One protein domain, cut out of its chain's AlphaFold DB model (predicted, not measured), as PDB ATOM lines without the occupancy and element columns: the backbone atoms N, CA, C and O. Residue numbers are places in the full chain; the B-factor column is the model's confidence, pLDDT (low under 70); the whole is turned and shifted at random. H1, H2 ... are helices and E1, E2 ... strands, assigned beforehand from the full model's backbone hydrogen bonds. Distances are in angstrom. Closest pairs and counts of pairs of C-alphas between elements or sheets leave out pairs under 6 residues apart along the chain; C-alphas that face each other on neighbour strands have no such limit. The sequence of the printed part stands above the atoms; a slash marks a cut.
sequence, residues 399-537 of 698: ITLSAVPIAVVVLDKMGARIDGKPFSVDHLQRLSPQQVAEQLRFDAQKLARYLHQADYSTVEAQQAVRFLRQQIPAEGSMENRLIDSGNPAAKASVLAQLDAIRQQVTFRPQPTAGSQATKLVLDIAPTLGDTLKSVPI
ATOM      1  N   ILE A 399      32.253  -2.989  37.192       86.94
ATOM      2  CA  ILE A 399      33.087  -3.625  36.176       86.94
ATOM      3  C   ILE A 399      32.266  -3.844  34.908       86.94
ATOM      4  O   ILE A 399      31.103  -4.223  34.962       86.94
ATOM      5  N   THR A 400      32.863  -3.623  33.737       91.44
ATOM      6  CA  THR A 400      32.215  -3.978  32.467       91.44
ATOM      7  C   THR A 400      32.635  -5.380  32.049       91.44
ATOM      8  O   THR A 400      33.784  -5.595  31.669       91.44
ATOM      9  N   LEU A 401      31.699  -6.329  32.089       86.81
ATOM     10  CA  LEU A 401      31.900  -7.717  31.671       86.81
ATOM     11  C   LEU A 401      31.023  -8.014  30.456       86.81
ATOM     12  O   LEU A 401      29.824  -7.752  30.476       86.81
ATOM     13  N   SER A 402      31.611  -8.548  29.381       83.31
ATOM     14  CA  SER A 402      30.885  -8.857  28.135       83.31
ATOM     15  C   SER A 402      30.029  -7.683  27.624       83.31
ATOM     16  O   SER A 402      28.870  -7.854  27.253       83.31
ATOM     17  N   ALA A 403      30.608  -6.475  27.643       84.31
ATOM     18  CA  ALA A 403      29.966  -5.207  27.274       84.31
ATOM     19  C   ALA A 403      28.763  -4.778  28.148       84.31
ATOM     20  O   ALA A 403      28.041  -3.852  27.774       84.31
ATOM     21  N   VAL A 404      28.569  -5.402  29.315       88.00
ATOM     22  CA  VAL A 404      27.538  -5.045  30.297       88.00
ATOM     23  C   VAL A 404      28.209  -4.481  31.557       88.00
ATOM     24  O   VAL A 404      29.027  -5.180  32.158       88.00
ATOM     25  N   PRO A 405      27.904  -3.236  31.971       88.56
ATOM     26  CA  PRO A 405      28.356  -2.720  33.257       88.56
ATOM     27  C   PRO A 405      27.606  -3.439  34.378       88.56
ATOM     28  O   PRO A 405      26.379  -3.494  34.364       88.56
ATOM     29  N   ILE A 406      28.334  -3.999  35.339       84.50
ATOM     30  CA  ILE A 406      27.768  -4.705  36.481       84.50
ATOM     31  C   ILE A 406      28.428  -4.238  37.773       84.50
ATOM     32  O   ILE A 406      29.656  -4.188  37.890       84.50
ATOM     33  N   ALA A 407      27.596  -3.929  38.762       80.62
ATOM     34  CA  ALA A 407      28.066  -3.656  40.105       80.62
ATOM     35  C   ALA A 407      28.710  -4.919  40.685       80.62
ATOM     36  O   ALA A 407      28.110  -5.994  40.724       80.62
ATOM     37  N   VAL A 408      29.944  -4.791  41.162       79.12
ATOM     38  CA  VAL A 408      30.757  -5.907  41.666       79.12
ATOM     39  C   VAL A 408      30.057  -6.628  42.826       79.12
ATOM     40  O   VAL A 408      30.051  -7.856  42.888       79.12
ATOM     41  N   VAL A 409      29.379  -5.882  43.701       74.75
ATOM     42  CA  VAL A 409      28.573  -6.438  44.801       74.75
ATOM     43  C   VAL A 409      27.405  -7.309  44.321       74.75
ATOM     44  O   VAL A 409      26.963  -8.205  45.033       74.75
ATOM     45  N   VAL A 410      26.890  -7.088  43.108       78.19
ATOM     46  CA  VAL A 410      25.829  -7.929  42.534       78.19
ATOM     47  C   VAL A 410      26.379  -9.300  42.143       78.19
ATOM     48  O   VAL A 410      25.692 -10.299  42.341       78.19
ATOM     49  N   LEU A 411      27.629  -9.375  41.674       81.69
ATOM     50  CA  LEU A 411      28.301 -10.653  41.415       81.69
ATOM     51  C   LEU A 411      28.413 -11.485  42.702       81.69
ATOM     52  O   LEU A 411      28.063 -12.664  42.697       81.69
ATOM     53  N   ASP A 412      28.814 -10.864  43.812       75.69
ATOM     54  CA  ASP A 412      28.868 -11.511  45.131       75.69
ATOM     55  C   ASP A 412      27.492 -12.020  45.592       75.69
ATOM     56  O   ASP A 412      27.345 -13.189  45.954       75.69
ATOM     57  N   LYS A 413      26.444 -11.192  45.462       72.75
ATOM     58  CA  LYS A 413      25.053 -11.582  45.771       72.75
ATOM     59  C   LYS A 413      24.561 -12.768  44.937       72.75
ATOM     60  O   LYS A 413      23.795 -13.589  45.433       72.75
ATOM     61  N   MET A 414      25.012 -12.877  43.687       79.50
ATOM     62  CA  MET A 414      24.732 -14.020  42.811       79.50
ATOM     63  C   MET A 414      25.542 -15.276  43.172       79.50
ATOM     64  O   MET A 414      25.338 -16.325  42.567       79.50
ATOM     65  N   GLY A 415      26.451 -15.205  44.147       81.38
ATOM     66  CA  GLY A 415      27.328 -16.310  44.525       81.38
ATOM     67  C   GLY A 415      28.474 -16.527  43.545       81.38
ATOM     68  O   GLY A 415      28.848 -17.673  43.294       81.38
ATOM     69  N   ALA A 416      28.998 -15.447  42.957       89.06
ATOM     70  CA  ALA A 416      30.135 -15.504  42.053       89.06
ATOM     71  C   ALA A 416      31.360 -16.163  42.701       89.06
ATOM     72  O   ALA A 416      31.725 -15.872  43.843       89.06
ATOM     73  N   ARG A 417      32.037 -17.003  41.920       91.69
ATOM     74  CA  ARG A 417      33.303 -17.638  42.268       91.69
ATOM     75  C   ARG A 417      34.277 -17.633  41.104       91.69
ATOM     76  O   ARG A 417      33.874 -17.652  39.941       91.69
ATOM     77  N   ILE A 418      35.554 -17.676  41.450       91.25
ATOM     78  CA  ILE A 418      36.680 -17.886  40.540       91.25
ATOM     79  C   ILE A 418      37.542 -18.981  41.165       91.25
ATOM     80  O   ILE A 418      37.780 -18.961  42.371       91.25
ATOM     81  N   ASP A 419      37.913 -19.990  40.375       87.38
ATOM     82  CA  ASP A 419      38.657 -21.173  40.838       87.38
ATOM     83  C   ASP A 419      38.037 -21.853  42.079       87.38
ATOM     84  O   ASP A 419      38.723 -22.280  43.005       87.38
ATOM     85  N   GLY A 420      36.700 -21.904  42.131       85.31
ATOM     86  CA  GLY A 420      35.936 -22.482  43.248       85.31
ATOM     87  C   GLY A 420      35.882 -21.621  44.520       85.31
ATOM     88  O   GLY A 420      35.126 -21.938  45.444       85.31
ATOM     89  N   LYS A 421      36.609 -20.502  44.569       89.19
ATOM     90  CA  LYS A 421      36.650 -19.583  45.714       89.19
ATOM     91  C   LYS A 421      35.681 -18.413  45.550       89.19
ATOM     92  O   LYS A 421      35.476 -17.967  44.419       89.19
ATOM     93  N   PRO A 422      35.114 -17.874  46.645       88.94
ATOM     94  CA  PRO A 422      34.282 -16.676  46.579       88.94
ATOM     95  C   PRO A 422      34.984 -15.522  45.864       88.94
ATOM     96  O   PRO A 422      36.179 -15.273  46.061       88.94
ATOM     97  N   PHE A 423      34.227 -14.818  45.029       88.44
ATOM     98  CA  PHE A 423      34.708 -13.647  44.312       88.44
ATOM     99  C   PHE A 423      35.149 -12.529  45.277       88.44
ATOM    100  O   PHE A 423      34.658 -12.419  46.395       88.44
ATOM    101  N   SER A 424      36.140 -11.730  44.869       88.88
ATOM    102  CA  SER A 424      36.819 -10.769  45.750       88.88
ATOM    103  C   SER A 424      37.487  -9.651  44.946       88.88
ATOM    104  O   SER A 424      37.723  -9.796  43.744       88.88
ATOM    105  N   VAL A 425      37.845  -8.548  45.605       87.50
ATOM    106  CA  VAL A 425      38.565  -7.420  45.004       87.50
ATOM    107  C   VAL A 425      39.972  -7.807  44.551       87.50
ATOM    108  O   VAL A 425      40.503  -7.198  43.631       87.50
ATOM    109  N   ASP A 426      40.568  -8.843  45.143       91.75
ATOM    110  CA  ASP A 426      41.886  -9.347  44.740       91.75
ATOM    111  C   ASP A 426      41.813  -9.990  43.338       91.75
ATOM    112  O   ASP A 426      42.715  -9.837  42.517       91.75
ATOM    113  N   HIS A 427      40.677 -10.612  42.991       93.69
ATOM    114  CA  HIS A 427      40.434 -11.070  41.620       93.69
ATOM    115  C   HIS A 427      40.347  -9.906  40.627       93.69
ATOM    116  O   HIS A 427      40.889 -10.009  39.531       93.69
ATOM    117  N   LEU A 428      39.721  -8.788  41.016       90.88
ATOM    118  CA  LEU A 428      39.646  -7.582  40.181       90.88
ATOM    119  C   LEU A 428      41.018  -6.941  39.930       90.88
ATOM    120  O   LEU A 428      41.206  -6.285  38.912       90.88
ATOM    121  N   GLN A 429      41.966  -7.109  40.855       91.75
ATOM    122  CA  GLN A 429      43.326  -6.577  40.723       91.75
ATOM    123  C   GLN A 429      44.226  -7.475  39.869       91.75
ATOM    124  O   GLN A 429      45.123  -6.982  39.188       91.75
ATOM    125  N   ARG A 430      44.004  -8.794  39.918       93.19
ATOM    126  CA  ARG A 430      44.864  -9.792  39.268       93.19
ATOM    127  C   ARG A 430      44.414 -10.192  37.865       93.19
ATOM    128  O   ARG A 430      45.242 -10.666  37.092       93.19
ATOM    129  N   LEU A 431      43.130 -10.046  37.543       93.81
ATOM    130  CA  LEU A 431      42.539 -10.526  36.293       93.81
ATOM    131  C   LEU A 431      42.002  -9.371  35.447       93.81
ATOM    132  O   LEU A 431      41.428  -8.413  35.963       93.81
ATOM    133  N   SER A 432      42.129  -9.487  34.125       92.94
ATOM    134  CA  SER A 432      41.441  -8.585  33.199       92.94
ATOM    135  C   SER A 432      39.923  -8.838  33.216       92.94
ATOM    136  O   SER A 432      39.492  -9.955  33.512       92.94
ATOM    137  N   PRO A 433      39.075  -7.862  32.836       91.12
ATOM    138  CA  PRO A 433      37.626  -8.072  32.766       91.12
ATOM    139  C   PRO A 433      37.216  -9.258  31.879       91.12
ATOM    140  O   PRO A 433      36.250  -9.958  32.180       91.12
ATOM    141  N   GLN A 434      37.973  -9.526  30.813       88.94
ATOM    142  CA  GLN A 434      37.752 -10.699  29.970       88.94
ATOM    143  C   GLN A 434      38.043 -12.000  30.730       88.94
ATOM    144  O   GLN A 434      37.209 -12.902  30.735       88.94
ATOM    145  N   GLN A 435      39.178 -12.076  31.430       92.31
ATOM    146  CA  GLN A 435      39.531 -13.241  32.244       92.31
ATOM    147  C   GLN A 435      38.525 -13.466  33.377       92.31
ATOM    148  O   GLN A 435      38.135 -14.603  33.627       92.31
ATOM    149  N   VAL A 436      38.049 -12.390  34.021       90.88
ATOM    150  CA  VAL A 436      36.973 -12.468  35.019       90.88
ATOM    151  C   VAL A 436      35.732 -13.098  34.395       90.88
ATOM    152  O   VAL A 436      35.245 -14.087  34.926       90.88
ATOM    153  N   ALA A 437      35.248 -12.597  33.253       88.44
ATOM    154  CA  ALA A 437      34.065 -13.149  32.585       88.44
ATOM    155  C   ALA A 437      34.239 -14.626  32.172       88.44
ATOM    156  O   ALA A 437      33.305 -15.422  32.282       88.44
ATOM    157  N   GLU A 438      35.432 -15.022  31.725       87.06
ATOM    158  CA  GLU A 438      35.741 -16.398  31.318       87.06
ATOM    159  C   GLU A 438      35.830 -17.372  32.504       87.06
ATOM    160  O   GLU A 438      35.402 -18.529  32.399       87.06
ATOM    161  N   GLN A 439      36.348 -16.922  33.645       90.88
ATOM    162  CA  GLN A 439      36.547 -17.757  34.831       90.88
ATOM    163  C   GLN A 439      35.356 -17.738  35.788       90.88
ATOM    164  O   GLN A 439      35.201 -18.673  36.571       90.88
ATOM    165  N   LEU A 440      34.477 -16.736  35.691       90.94
ATOM    166  CA  LEU A 440      33.337 -16.591  36.587       90.94
ATOM    167  C   LEU A 440      32.445 -17.830  36.562       90.94
ATOM    168  O   LEU A 440      32.030 -18.317  35.502       90.94
ATOM    169  N   ARG A 441      32.146 -18.335  37.750       91.38
ATOM    170  CA  ARG A 441      31.148 -19.370  38.007       91.38
ATOM    171  C   ARG A 441      30.201 -18.891  39.097       91.38
ATOM    172  O   ARG A 441      30.539 -17.972  39.833       91.38
ATOM    173  N   PHE A 442      29.029 -19.504  39.211       89.69
ATOM    174  CA  PHE A 442      28.028 -19.120  40.204       89.69
ATOM    175  C   PHE A 442      27.599 -20.299  41.062       89.69
ATOM    176  O   PHE A 442      27.323 -21.384  40.554       89.69
ATOM    177  N   ASP A 443      27.487 -20.061  42.364       87.25
ATOM    178  CA  ASP A 443      26.765 -20.957  43.254       87.25
ATOM    179  C   ASP A 443      25.288 -21.024  42.839       87.25
ATOM    180  O   ASP A 443      24.583 -20.011  42.817       87.25
ATOM    181  N   ALA A 444      24.812 -22.227  42.502       86.50
ATOM    182  CA  ALA A 444      23.465 -22.416  41.969       86.50
ATOM    183  C   ALA A 444      22.370 -21.949  42.941       86.50
ATOM    184  O   ALA A 444      21.346 -21.417  42.514       86.50
ATOM    185  N   GLN A 445      22.578 -22.113  44.248       80.75
ATOM    186  CA  GLN A 445      21.583 -21.756  45.251       80.75
ATOM    187  C   GLN A 445      21.526 -20.244  45.479       80.75
ATOM    188  O   GLN A 445      20.432 -19.679  45.553       80.75
ATOM    189  N   LYS A 446      22.680 -19.578  45.578       79.62
ATOM    190  CA  LYS A 446      22.756 -18.116  45.711       79.62
ATOM    191  C   LYS A 446      22.230 -17.415  44.463       79.62
ATOM    192  O   LYS A 446      21.409 -16.510  44.594       79.62
ATOM    193  N   LEU A 447      22.597 -17.889  43.271       85.75
ATOM    194  CA  LEU A 447      22.082 -17.337  42.019       85.75
ATOM    195  C   LEU A 447      20.562 -17.516  41.913       85.75
ATOM    196  O   LEU A 447      19.861 -16.549  41.609       85.75
ATOM    197  N   ALA A 448      20.037 -18.704  42.247       82.50
ATOM    198  CA  ALA A 448      18.594 -18.940  42.231       82.50
ATOM    199  C   ALA A 448      17.831 -17.981  43.157       82.50
ATOM    200  O   ALA A 448      16.796 -17.423  42.789       82.50
ATOM    201  N   ARG A 449      18.362 -17.771  44.370       77.25
ATOM    202  CA  ARG A 449      17.803 -16.841  45.360       77.25
ATOM    203  C   ARG A 449      17.846 -15.399  44.878       77.25
ATOM    204  O   ARG A 449      16.826 -14.720  44.972       77.25
ATOM    205  N   TYR A 450      18.982 -14.951  44.347       80.31
ATOM    206  CA  TYR A 450      19.124 -13.598  43.820       80.31
ATOM    207  C   TYR A 450      18.088 -13.325  42.724       80.31
ATOM    208  O   TYR A 450      17.322 -12.370  42.834       80.31
ATOM    209  N   LEU A 451      17.990 -14.202  41.719       83.62
ATOM    210  CA  LEU A 451      17.039 -14.045  40.612       83.62
ATOM    211  C   LEU A 451      15.582 -14.102  41.081       83.62
ATOM    212  O   LEU A 451      14.700 -13.430  40.552       83.62
ATOM    213  N   HIS A 452      15.296 -14.869  42.116       80.50
ATOM    214  CA  HIS A 452      13.950 -14.900  42.662       80.50
ATOM    215  C   HIS A 452      13.579 -13.630  43.433       80.50
ATOM    216  O   HIS A 452      12.408 -13.280  43.520       80.50
ATOM    217  N   GLN A 453      14.548 -12.949  44.044       73.50
ATOM    218  CA  GLN A 453      14.292 -11.850  44.984       73.50
ATOM    219  C   GLN A 453      14.551 -10.469  44.398       73.50
ATOM    220  O   GLN A 453      14.060  -9.484  44.945       73.50
ATOM    221  N   ALA A 454      15.298 -10.391  43.300       69.88
ATOM    222  CA  ALA A 454      15.671  -9.134  42.683       69.88
ATOM    223  C   ALA A 454      14.448  -8.269  42.324       69.88
ATOM    224  O   ALA A 454      13.394  -8.746  41.877       69.88
ATOM    225  N   ASP A 455      14.617  -6.962  42.506       73.81
ATOM    226  CA  ASP A 455      13.694  -5.959  41.997       73.81
ATOM    227  C   ASP A 455      14.108  -5.567  40.577       73.81
ATOM    228  O   ASP A 455      15.022  -4.772  40.365       73.81
ATOM    229  N   TYR A 456      13.414  -6.135  39.595       77.81
ATOM    230  CA  TYR A 456      13.675  -5.931  38.170       77.81
ATOM    231  C   TYR A 456      13.330  -4.528  37.650       77.81
ATOM    232  O   TYR A 456      13.584  -4.232  36.479       77.81
ATOM    233  N   SER A 457      12.794  -3.646  38.500       75.88
ATOM    234  CA  SER A 457      12.688  -2.217  38.196       75.88
ATOM    235  C   SER A 457      14.020  -1.468  38.363       75.88
ATOM    236  O   SER A 457      14.196  -0.395  37.789       75.88
ATOM    237  N   THR A 458      14.976  -2.047  39.098       75.88
ATOM    238  CA  THR A 458      16.289  -1.444  39.368       75.88
ATOM    239  C   THR A 458      17.272  -1.655  38.219       75.88
ATOM    240  O   THR A 458      17.229  -2.665  37.507       75.88
ATOM    241  N   VAL A 459      18.203  -0.711  38.045       79.12
ATOM    242  CA  VAL A 459      19.240  -0.801  37.005       79.12
ATOM    243  C   VAL A 459      20.143  -2.003  37.269       79.12
ATOM    244  O   VAL A 459      20.482  -2.735  36.345       79.12
ATOM    245  N   GLU A 460      20.476  -2.256  38.528       75.50
ATOM    246  CA  GLU A 460      21.360  -3.325  38.977       75.50
ATOM    247  C   GLU A 460      20.816  -4.703  38.588       75.50
ATOM    248  O   GLU A 460      21.536  -5.509  37.996       75.50
ATOM    249  N   ALA A 461      19.531  -4.966  38.857       76.38
ATOM    250  CA  ALA A 461      18.889  -6.226  38.488       76.38
ATOM    251  C   ALA A 461      18.778  -6.393  36.966       76.38
ATOM    252  O   ALA A 461      18.988  -7.489  36.439       76.38
ATOM    253  N   GLN A 462      18.493  -5.308  36.239       87.31
ATOM    254  CA  GLN A 462      18.443  -5.327  34.777       87.31
ATOM    255  C   GLN A 462      19.816  -5.616  34.162       87.31
ATOM    256  O   GLN A 462      19.920  -6.414  33.230       87.31
ATOM    257  N   GLN A 463      20.884  -5.006  34.681       88.19
ATOM    258  CA  GLN A 463      22.235  -5.307  34.218       88.19
ATOM    259  C   GLN A 463      22.653  -6.736  34.569       88.19
ATOM    260  O   GLN A 463      23.283  -7.389  33.744       88.19
ATOM    261  N   ALA A 464      22.242  -7.264  35.726       87.19
ATOM    262  CA  ALA A 464      22.509  -8.653  36.090       87.19
ATOM    263  C   ALA A 464      21.921  -9.642  35.069       87.19
ATOM    264  O   ALA A 464      22.644 -10.501  34.565       87.19
ATOM    265  N   VAL A 465      20.646  -9.498  34.687       92.50
ATOM    266  CA  VAL A 465      20.033 -10.406  33.694       92.50
ATOM    267  C   VAL A 465      20.590 -10.208  32.286       92.50
ATOM    268  O   VAL A 465      20.733 -11.185  31.550       92.50
ATOM    269  N   ARG A 466      20.982  -8.981  31.911       92.25
ATOM    270  CA  ARG A 466      21.696  -8.724  30.649       92.25
ATOM    271  C   ARG A 466      23.056  -9.410  30.629       92.25
ATOM    272  O   ARG A 466      23.404 -10.056  29.644       92.25
ATOM    273  N   PHE A 467      23.805  -9.295  31.720       91.00
ATOM    274  CA  PHE A 467      25.088  -9.958  31.880       91.00
ATOM    275  C   PHE A 467      24.924 -11.479  31.788       91.00
ATOM    276  O   PHE A 467      25.586 -12.110  30.969       91.00
ATOM    277  N   LEU A 468      23.990 -12.067  32.545       90.81
ATOM    278  CA  LEU A 468      23.714 -13.504  32.488       90.81
ATOM    279  C   LEU A 468      23.327 -13.941  31.071       90.81
ATOM    280  O   LEU A 468      23.848 -14.940  30.589       90.81
ATOM    281  N   ARG A 469      22.511 -13.158  30.350       90.19
ATOM    282  CA  ARG A 469      22.158 -13.445  28.953       90.19
ATOM    283  C   ARG A 469      23.371 -13.506  28.022       90.19
ATOM    284  O   ARG A 469      23.380 -14.363  27.137       90.19
ATOM    285  N   GLN A 470      24.363 -12.633  28.210       87.94
ATOM    286  CA  GLN A 470      25.628 -12.657  27.458       87.94
ATOM    287  C   GLN A 470      26.482 -13.886  27.784       87.94
ATOM    288  O   GLN A 470      27.247 -14.340  26.941       87.94
ATOM    289  N   GLN A 471      26.361 -14.430  28.999       83.75
ATOM    290  CA  GLN A 471      27.098 -15.626  29.410       83.75
ATOM    291  C   GLN A 471      26.475 -16.936  28.909       83.75
ATOM    292  O   GLN A 471      27.122 -17.980  29.004       83.75
ATOM    293  N   ILE A 472      25.242 -16.902  28.392       80.50
ATOM    294  CA  ILE A 472      24.548 -18.077  27.855       80.50
ATOM    295  C   ILE A 472      24.969 -18.280  26.388       80.50
ATOM    296  O   ILE A 472      24.617 -17.447  25.543       80.50
ATOM    297  N   PRO A 473      25.701 -19.364  26.055       70.06
ATOM    298  CA  PRO A 473      26.099 -19.643  24.678       70.06
ATOM    299  C   PRO A 473      24.879 -19.902  23.783       70.06
ATOM    300  O   PRO A 473      23.837 -20.362  24.247       70.06
ATOM    301  N   ALA A 474      25.013 -19.628  22.480       60.72
ATOM    302  CA  ALA A 474      23.913 -19.727  21.515       60.72
ATOM    303  C   ALA A 474      23.276 -21.133  21.439       60.72
ATOM    304  O   ALA A 474      22.069 -21.236  21.238       60.72
ATOM    305  N   GLU A 475      24.061 -22.193  21.664       52.25
ATOM    306  CA  GLU A 475      23.628 -23.596  21.555       52.25
ATOM    307  C   GLU A 475      23.639 -24.367  22.894       52.25
ATOM    308  O   GLU A 475      23.414 -25.574  22.902       52.25
ATOM    309  N   GLY A 476      23.896 -23.719  24.041       54.75
ATOM    310  CA  GLY A 476      24.227 -24.446  25.278       54.75
ATOM    311  C   GLY A 476      23.554 -23.962  26.565       54.75
ATOM    312  O   GLY A 476      23.171 -22.804  26.709       54.75
ATOM    313  N   SER A 477      23.455 -24.891  27.520       63.47
ATOM    314  CA  SER A 477      23.034 -24.666  28.907       63.47
ATOM    315  C   SER A 477      24.157 -23.997  29.712       63.47
ATOM    316  O   SER A 477      25.338 -24.302  29.539       63.47
ATOM    317  N   MET A 478      23.798 -23.107  30.639       70.00
ATOM    318  CA  MET A 478      24.737 -22.441  31.553       70.00
ATOM    319  C   MET A 478      25.251 -23.385  32.662       70.00
ATOM    320  O   MET A 478      25.930 -22.945  33.583       70.00
ATOM    321  N   GLU A 479      24.977 -24.691  32.573       75.56
ATOM    322  CA  GLU A 479      25.454 -25.715  33.512       75.56
ATOM    323  C   GLU A 479      26.956 -25.640  33.782       75.56
ATOM    324  O   GLU A 479      27.357 -25.679  34.940       75.56
ATOM    325  N   ASN A 480      27.777 -25.423  32.751       76.19
ATOM    326  CA  ASN A 480      29.234 -25.314  32.899       76.19
ATOM    327  C   ASN A 480      29.688 -24.026  33.607       76.19
ATOM    328  O   ASN A 480      30.866 -23.883  33.941       76.19
ATOM    329  N   ARG A 481      28.774 -23.066  33.802       79.56
ATOM    330  CA  ARG A 481      28.989 -21.827  34.560       79.56
ATOM    331  C   ARG A 481      28.466 -21.919  35.995       79.56
ATOM    332  O   ARG A 481      28.730 -21.015  36.782       79.56
ATOM    333  N   LEU A 482      27.747 -22.981  36.340       86.56
ATOM    334  CA  LEU A 482      27.288 -23.233  37.696       86.56
ATOM    335  C   LEU A 482      28.305 -24.092  38.435       86.56
ATOM    336  O   LEU A 482      28.984 -24.935  37.857       86.56
ATOM    337  N   ILE A 483      28.382 -23.875  39.735       81.81
ATOM    338  CA  ILE A 483      29.130 -24.724  40.648       81.81
ATOM    339  C   ILE A 483      28.139 -25.719  41.214       81.81
ATOM    340  O   ILE A 483      27.024 -25.344  41.594       81.81
ATOM    341  N   ASP A 484      28.539 -26.984  41.246       67.75
ATOM    342  CA  ASP A 484      27.749 -28.000  41.914       67.75
ATOM    343  C   ASP A 484      27.752 -27.719  43.419       67.75
ATOM    344  O   ASP A 484      28.759 -27.894  44.102       67.75
ATOM    345  N   SER A 485      26.627 -27.218  43.924       61.00
ATOM    346  CA  SER A 485      26.429 -26.956  45.348       61.00
ATOM    347  C   SER A 485      25.982 -28.206  46.116       61.00
ATOM    348  O   SER A 485      25.590 -28.098  47.277       61.00
ATOM    349  N   GLY A 486      25.959 -29.385  45.477       61.62
ATOM    350  CA  GLY A 486      25.432 -30.616  46.071       61.62
ATOM    351  C   GLY A 486      23.915 -30.584  46.279       61.62
ATOM    352  O   GLY A 486      23.361 -31.432  46.976       61.62
ATOM    353  N   ASN A 487      23.219 -29.605  45.687       68.94
ATOM    354  CA  ASN A 487      21.773 -29.432  45.790       68.94
ATOM    355  C   ASN A 487      21.120 -29.513  44.397       68.94
ATOM    356  O   ASN A 487      20.958 -28.486  43.724       68.94
ATOM    357  N   PRO A 488      20.693 -30.718  43.967       77.12
ATOM    358  CA  PRO A 488      20.094 -30.930  42.649       77.12
ATOM    359  C   PRO A 488      18.864 -30.055  42.400       77.12
ATOM    360  O   PRO A 488      18.647 -29.581  41.287       77.12
ATOM    361  N   ALA A 489      18.080 -29.788  43.446       76.50
ATOM    362  CA  ALA A 489      16.897 -28.952  43.335       76.50
ATOM    363  C   ALA A 489      17.268 -27.477  43.100       76.50
ATOM    364  O   ALA A 489      16.628 -26.820  42.287       76.50
ATOM    365  N   ALA A 490      18.312 -26.955  43.757       76.19
ATOM    366  CA  ALA A 490      18.776 -25.583  43.523       76.19
ATOM    367  C   ALA A 490      19.333 -25.421  42.104       76.19
ATOM    368  O   ALA A 490      19.052 -24.422  41.438       76.19
ATOM    369  N   LYS A 491      20.060 -26.437  41.621       86.19
ATOM    370  CA  LYS A 491      20.530 -26.509  40.235       86.19
ATOM    371  C   LYS A 491      19.355 -26.500  39.248       86.19
ATOM    372  O   LYS A 491      19.368 -25.722  38.303       86.19
ATOM    373  N   ALA A 492      18.310 -27.289  39.490       86.50
ATOM    374  CA  ALA A 492      17.116 -27.289  38.645       86.50
ATOM    375  C   ALA A 492      16.410 -25.918  38.620       86.50
ATOM    376  O   ALA A 492      16.069 -25.423  37.546       86.50
ATOM    377  N   SER A 493      16.247 -25.275  39.784       87.56
ATOM    378  CA  SER A 493      15.649 -23.936  39.894       87.56
ATOM    379  C   SER A 493      16.402 -22.900  39.063       87.56
ATOM    380  O   SER A 493      15.797 -22.177  38.272       87.56
ATOM    381  N   VAL A 494      17.728 -22.832  39.215       88.25
ATOM    382  CA  VAL A 494      18.516 -21.813  38.518       88.25
ATOM    383  C   VAL A 494      18.556 -22.062  37.011       88.25
ATOM    384  O   VAL A 494      18.505 -21.111  36.241       88.25
ATOM    385  N   LEU A 495      18.569 -23.321  36.562       90.38
ATOM    386  CA  LEU A 495      18.526 -23.638  35.132       90.38
ATOM    387  C   LEU A 495      17.207 -23.205  34.485       90.38
ATOM    388  O   LEU A 495      17.233 -22.614  33.408       90.38
ATOM    389  N   ALA A 496      16.072 -23.403  35.165       90.00
ATOM    390  CA  ALA A 496      14.780 -22.904  34.694       90.00
ATOM    391  C   ALA A 496      14.743 -21.365  34.617       90.00
ATOM    392  O   ALA A 496      14.238 -20.796  33.650       90.00
ATOM    393  N   GLN A 497      15.323 -20.674  35.605       91.62
ATOM    394  CA  GLN A 497      15.440 -19.211  35.589       91.62
ATOM    395  C   GLN A 497      16.354 -18.707  34.463       91.62
ATOM    396  O   GLN A 497      16.042 -17.720  33.798       91.62
ATOM    397  N   LEU A 498      17.471 -19.387  34.212       91.75
ATOM    398  CA  LEU A 498      18.402 -19.026  33.145       91.75
ATOM    399  C   LEU A 498      17.801 -19.268  31.754       91.75
ATOM    400  O   LEU A 498      18.031 -18.463  30.851       91.75
ATOM    401  N   ASP A 499      16.978 -20.304  31.583       90.62
ATOM    402  CA  ASP A 499      16.228 -20.503  30.340       90.62
ATOM    403  C   ASP A 499      15.183 -19.398  30.119       90.62
ATOM    404  O   ASP A 499      15.086 -18.847  29.021       90.62
ATOM    405  N   ALA A 500      14.484 -18.964  31.174       92.56
ATOM    406  CA  ALA A 500      13.594 -17.806  31.092       92.56
ATOM    407  C   ALA A 500      14.347 -16.523  30.686       92.56
ATOM    408  O   ALA A 500      13.879 -15.791  29.812       92.56
ATOM    409  N   ILE A 501      15.541 -16.274  31.242       92.62
ATOM    410  CA  ILE A 501      16.411 -15.157  30.824       92.62
ATOM    411  C   ILE A 501      16.801 -15.292  29.349       92.62
ATOM    412  O   ILE A 501      16.737 -14.311  28.609       92.62
ATOM    413  N   ARG A 502      17.175 -16.493  28.890       90.69
ATOM    414  CA  ARG A 502      17.533 -16.744  27.485       90.69
ATOM    415  C   ARG A 502      16.399 -16.378  26.526       90.69
ATOM    416  O   ARG A 502      16.668 -15.802  25.473       90.69
ATOM    417  N   GLN A 503      15.165 -16.719  26.890       90.38
ATOM    418  CA  GLN A 503      13.973 -16.509  26.065       90.38
ATOM    419  C   GLN A 503      13.469 -15.060  26.100       90.38
ATOM    420  O   GLN A 503      13.000 -14.550  25.086       90.38
ATOM    421  N   GLN A 504      13.558 -14.392  27.253       94.00
ATOM    422  CA  GLN A 504      12.923 -13.088  27.486       94.00
ATOM    423  C   GLN A 504      13.895 -11.899  27.491       94.00
ATOM    424  O   GLN A 504      13.448 -10.751  27.514       94.00
ATOM    425  N   VAL A 505      15.209 -12.141  27.441       92.31
ATOM    426  CA  VAL A 505      16.228 -11.106  27.221       92.31
ATOM    427  C   VAL A 505      16.803 -11.275  25.816       92.31
ATOM    428  O   VAL A 505      17.571 -12.203  25.543       92.31
ATOM    429  N   THR A 506      16.410 -10.390  24.900       90.69
ATOM    430  CA  THR A 506      16.674 -10.540  23.459       90.69
ATOM    431  C   THR A 506      17.556  -9.427  22.910       90.69
ATOM    432  O   THR A 506      17.590  -8.309  23.422       90.69
ATOM    433  N   PHE A 507      18.314  -9.742  21.860       86.94
ATOM    434  CA  PHE A 507      19.132  -8.759  21.162       86.94
ATOM    435  C   PHE A 507      18.264  -7.923  20.228       86.94
ATOM    436  O   PHE A 507      17.643  -8.447  19.304       86.94
ATOM    437  N   ARG A 508      18.274  -6.609  20.436       85.75
ATOM    438  CA  ARG A 508      17.606  -5.631  19.590       85.75
ATOM    439  C   ARG A 508      18.641  -4.740  18.897       85.75
ATOM    440  O   ARG A 508      19.508  -4.180  19.571       85.75
ATOM    441  N   PRO A 509      18.561  -4.558  17.569       81.75
ATOM    442  CA  PRO A 509      19.359  -3.557  16.876       81.75
ATOM    443  C   PRO A 509      18.926  -2.154  17.312       81.75
ATOM    444  O   PRO A 509      17.751  -1.802  17.211       81.75
ATOM    445  N   GLN A 510      19.876  -1.342  17.766       77.38
ATOM    446  CA  GLN A 510      19.669   0.065  18.082       77.38
ATOM    447  C   GLN A 510      20.503   0.930  17.123       77.38
ATOM    448  O   GLN A 510      21.721   0.747  17.043       77.38
ATOM    449  N   PRO A 511      19.883   1.858  16.372       75.88
ATOM    450  CA  PRO A 511      20.614   2.772  15.499       75.88
ATOM    451  C   PRO A 511      21.560   3.655  16.314       75.88
ATOM    452  O   PRO A 511      21.161   4.214  17.338       75.88
ATOM    453  N   THR A 512      22.802   3.806  15.859       71.56
ATOM    454  CA  THR A 512      23.742   4.746  16.481       71.56
ATOM    455  C   THR A 512      23.505   6.133  15.888       71.56
ATOM    456  O   THR A 512      23.522   6.296  14.669       71.56
ATOM    457  N   ALA A 513      23.265   7.143  16.727       68.19
ATOM    458  CA  ALA A 513      23.010   8.503  16.250       68.19
ATOM    459  C   ALA A 513      24.173   9.000  15.368       68.19
ATOM    460  O   ALA A 513      25.321   9.020  15.807       68.19
ATOM    461  N   GLY A 514      23.873   9.375  14.119       69.00
ATOM    462  CA  GLY A 514      24.865   9.871  13.155       69.00
ATOM    463  C   GLY A 514      25.671   8.800  12.405       69.00
ATOM    464  O   GLY A 514      26.631   9.150  11.726       69.00
ATOM    465  N   SER A 515      25.308   7.514  12.492       70.94
ATOM    466  CA  SER A 515      25.993   6.413  11.798       70.94
ATOM    467  C   SER A 515      25.000   5.378  11.253       70.94
ATOM    468  O   SER A 515      23.958   5.134  11.855       70.94
ATOM    469  N   GLN A 516      25.326   4.728  10.126       66.25
ATOM    470  CA  GLN A 516      24.576   3.558   9.635       66.25
ATOM    471  C   GLN A 516      24.859   2.278  10.446       66.25
ATOM    472  O   GLN A 516      24.230   1.248  10.213       66.25
ATOM    473  N   ALA A 517      25.783   2.324  11.411       60.81
ATOM    474  CA  ALA A 517      26.072   1.201  12.289       60.81
ATOM    475  C   ALA A 517      24.957   1.012  13.330       60.81
ATOM    476  O   ALA A 517      24.618   1.924  14.092       60.81
ATOM    477  N   THR A 518      24.412  -0.198  13.403       69.12
ATOM    478  CA  THR A 518      23.504  -0.641  14.464       69.12
ATOM    479  C   THR A 518      24.297  -1.278  15.601       69.12
ATOM    480  O   THR A 518      25.075  -2.208  15.395       69.12
ATOM    481  N   LYS A 519      24.090  -0.795  16.827       76.19
ATOM    482  CA  LYS A 519      24.595  -1.438  18.042       76.19
ATOM    483  C   LYS A 519      23.551  -2.436  18.530       76.19
ATOM    484  O   LYS A 519      22.391  -2.077  18.693       76.19
ATOM    485  N   LEU A 520      23.944  -3.681  18.780       78.25
ATOM    486  CA  LEU A 520      23.061  -4.641  19.440       78.25
ATOM    487  C   LEU A 520      22.959  -4.296  20.929       78.25
ATOM    488  O   LEU A 520      23.974  -4.167  21.616       78.25
ATOM    489  N   VAL A 521      21.733  -4.144  21.418       83.19
ATOM    490  CA  VAL A 521      21.420  -3.886  22.827       83.19
ATOM    491  C   VAL A 521      20.478  -4.972  23.330       83.19
ATOM    492  O   VAL A 521      19.709  -5.539  22.561       83.19
ATOM    493  N   LEU A 522      20.568  -5.304  24.615       88.38
ATOM    494  CA  LEU A 522      19.718  -6.313  25.236       88.38
ATOM    495  C   LEU A 522      18.437  -5.683  25.785       88.38
ATOM    496  O   LEU A 522      18.487  -4.868  26.717       88.38
ATOM    497  N   ASP A 523      17.311  -6.095  25.215       90.88
ATOM    498  CA  ASP A 523      15.968  -5.722  25.640       90.88
ATOM    499  C   ASP A 523      15.406  -6.765  26.612       90.88
ATOM    500  O   ASP A 523      15.652  -7.962  26.448       90.88
ATOM    501  N   ILE A 524      14.682  -6.315  27.636       92.19
ATOM    502  CA  ILE A 524      14.166  -7.162  28.721       92.19
ATOM    503  C   ILE A 524      12.642  -7.164  28.639       92.19
ATOM    504  O   ILE A 524      12.021  -6.108  28.758       92.19
ATOM    505  N   ALA A 525      12.028  -8.338  28.479       92.12
ATOM    506  CA  ALA A 525      10.573  -8.437  28.498       92.12
ATOM    507  C   ALA A 525      10.004  -7.986  29.860       92.12
ATOM    508  O   ALA A 525      10.539  -8.371  30.906       92.12
ATOM    509  N   PRO A 526       8.881  -7.243  29.888       89.44
ATOM    510  CA  PRO A 526       8.302  -6.731  31.133       89.44
ATOM    511  C   PRO A 526       7.839  -7.847  32.086       89.44
ATOM    512  O   PRO A 526       7.793  -7.645  33.294       89.44
ATOM    513  N   THR A 527       7.550  -9.042  31.561       91.81
ATOM    514  CA  THR A 527       7.117 -10.229  32.317       91.81
ATOM    515  C   THR A 527       8.266 -11.059  32.894       91.81
ATOM    516  O   THR A 527       8.012 -12.057  33.578       91.81
ATOM    517  N   LEU A 528       9.531 -10.694  32.630       91.56
ATOM    518  CA  LEU A 528      10.683 -11.485  33.073       91.56
ATOM    519  C   LEU A 528      10.684 -11.646  34.592       91.56
ATOM    520  O   LEU A 528      10.846 -12.757  35.091       91.56
ATOM    521  N   GLY A 529      10.457 -10.555  35.328       83.56
ATOM    522  CA  GLY A 529      10.484 -10.581  36.787       83.56
ATOM    523  C   GLY A 529       9.469 -11.553  37.390       83.56
ATOM    524  O   GLY A 529       9.825 -12.332  38.274       83.56
ATOM    525  N   ASP A 530       8.240 -11.565  36.872       85.31
ATOM    526  CA  ASP A 530       7.187 -12.488  37.312       85.31
ATOM    527  C   ASP A 530       7.542 -13.938  36.976       85.31
ATOM    528  O   ASP A 530       7.376 -14.836  37.805       85.31
ATOM    529  N   THR A 531       8.119 -14.160  35.792       90.69
ATOM    530  CA  THR A 531       8.584 -15.484  35.364       90.69
ATOM    531  C   THR A 531       9.655 -16.017  36.318       90.69
ATOM    532  O   THR A 531       9.519 -17.124  36.837       90.69
ATOM    533  N   LEU A 532      10.684 -15.219  36.623       83.69
ATOM    534  CA  LEU A 532      11.793 -15.630  37.492       83.69
ATOM    535  C   LEU A 532      11.353 -15.869  38.944       83.69
ATOM    536  O   LEU A 532      11.854 -16.795  39.583       83.69
ATOM    537  N   LYS A 533      10.381 -15.088  39.433       83.25
ATOM    538  CA  LYS A 533       9.749 -15.230  40.760       83.25
ATOM    539  C   LYS A 533       8.793 -16.420  40.868       83.25
ATOM    540  O   LYS A 533       8.477 -16.856  41.979       83.25
ATOM    541  N   SER A 534       8.298 -16.929  39.741       86.38
ATOM    542  CA  SER A 534       7.415 -18.100  39.713       86.38
ATOM    543  C   SER A 534       8.177 -19.420  39.858       86.38
ATOM    544  O   SER A 534       7.605 -20.407  40.324       86.38
ATOM    545  N   VAL A 535       9.474 -19.438  39.522       84.62
ATOM    546  CA  VAL A 535      10.298 -20.646  39.609       84.62
ATOM    547  C   VAL A 535      10.459 -21.062  41.081       84.62
ATOM    548  O   VAL A 535      10.911 -20.267  41.907       84.62
ATOM    549  N   PRO A 536      10.107 -22.304  41.461       77.00
ATOM    550  CA  PRO A 536      10.313 -22.775  42.824       77.00
ATOM    551  C   PRO A 536      11.806 -22.831  43.144       77.00
ATOM    552  O   PRO A 536      12.561 -23.437  42.390       77.00
ATOM    553  N   ILE A 537      12.235 -22.270  44.277       68.31
ATOM    554  CA  ILE A 537      13.616 -22.422  44.757       68.31
ATOM    555  C   ILE A 537      13.709 -23.572  45.758       68.31
ATOM    556  O   ILE A 537      12.922 -23.666  46.705       68.31
TER     557      ILE A 537
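What this domain is: This is residues 399 to 537 of the 698 residues of an uncharacterized protein of Candidatus Fukatsuia symbiotica (UniProt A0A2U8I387). Helix H5 sits in the middle, between a slab made of the long helix H7, with H8 side by side with it and H4 crossing it, and a group of short pieces: the hairpin E1 and E2, the pair E3 and E4, and H1, H2 and H3. From the end of H7 the two-stranded hairpin E5 and E6 runs out as an arm, its tip at residues 512 to 517. The 139 printed residues hold eight named helices and six strands in the order E1 E2 H1 E3 H2 H3 E4 H4 H5 H6 H7 E5 E6 H8, a mixed class of helices and strands, with three antiparallel two-stranded sheets. The whole is compact, with a radius of gyration of the C-alphas of 15.1 A, and spans 51 by 38 by 29 A.

Where its parts are: E1, residues 399 to 401, begins at C-alpha 399 (33.087, -3.625, 36.176). E2 is 404 to 406, H1 408 to 413, E3 416 to 418, H2 425 to 430, H3 433 to 439 and E4 441 to 443. H4, 444 to 453, is 14.3 A long and H5, 459 to 471, 18.4 A. After H6, 478 to 481, comes H7, 488 to 504, 24.5 A long, beginning at C-alpha 488 (20.094, -30.930, 42.649). E5, 505 to 511, is 18.7 A long and E6, 518 to 524, 18.2 A. H8, 528 to 534, ends at C-alpha 534 (7.415, -18.100, 39.713).

How they stand to each other: H7 is the hub, touching four helices. H8 touches its residues 497 to 504 at a shallow tilt of 25 degrees, opposite ways, closest at the C-alphas of Gln 497 and Leu 532, 5.5 A. H4 touches H7 at a steep tilt of 52 degrees, the same way, with Ala 448 and Val 494 closest at 4.7 A between C-alphas. H5 touches H7 about perpendicular, at 83 degrees, with the C-alphas of Arg 469 and Arg 502 closest at 5.9 A. H6 and H7 only just touch, with 3 pairs of C-alphas within 8 A, the closest Met 478 and Leu 495 at 7.3 A. In the hairpin E5 and E6, N 508 and O 521 are 2.8 A apart, within hydrogen-bond range. The closest C-alphas of H5 and E2 are those of Phe 467 and Val 404, 5.7 A. In the hairpin E1 and E2, N 399 and O 406 are within hydrogen-bond range at 2.9 A; the closest C-alphas of E1 and H3, Leu 401 and Pro 433, are 5.8 A apart. E3 and E4 are antiparallel, with N 417 and O 441 at 2.7 A, within hydrogen-bond range. H1 only just touches H4, with 3 pairs of C-alphas within 8 A, Lys 413 and Tyr 450 closest at 6.6 A. H2 is close to but not clearly touching H3, and apart from H7. Every O i to N i+4 pair is within hydrogen-bond range in H1, H2, H3, H4, H5, H7 and H8; H6 is too short for one.

The domain as a whole: The C-alphas farthest apart, Gly 486 and Gly 514, are 52.2 A apart. The printed part has no cut and no long link. The mean pLDDT of the printed part is 82.8; residues 454, 474 to 477, 484 to 487, 513 to 514, 516 to 518 and 537 are under 70.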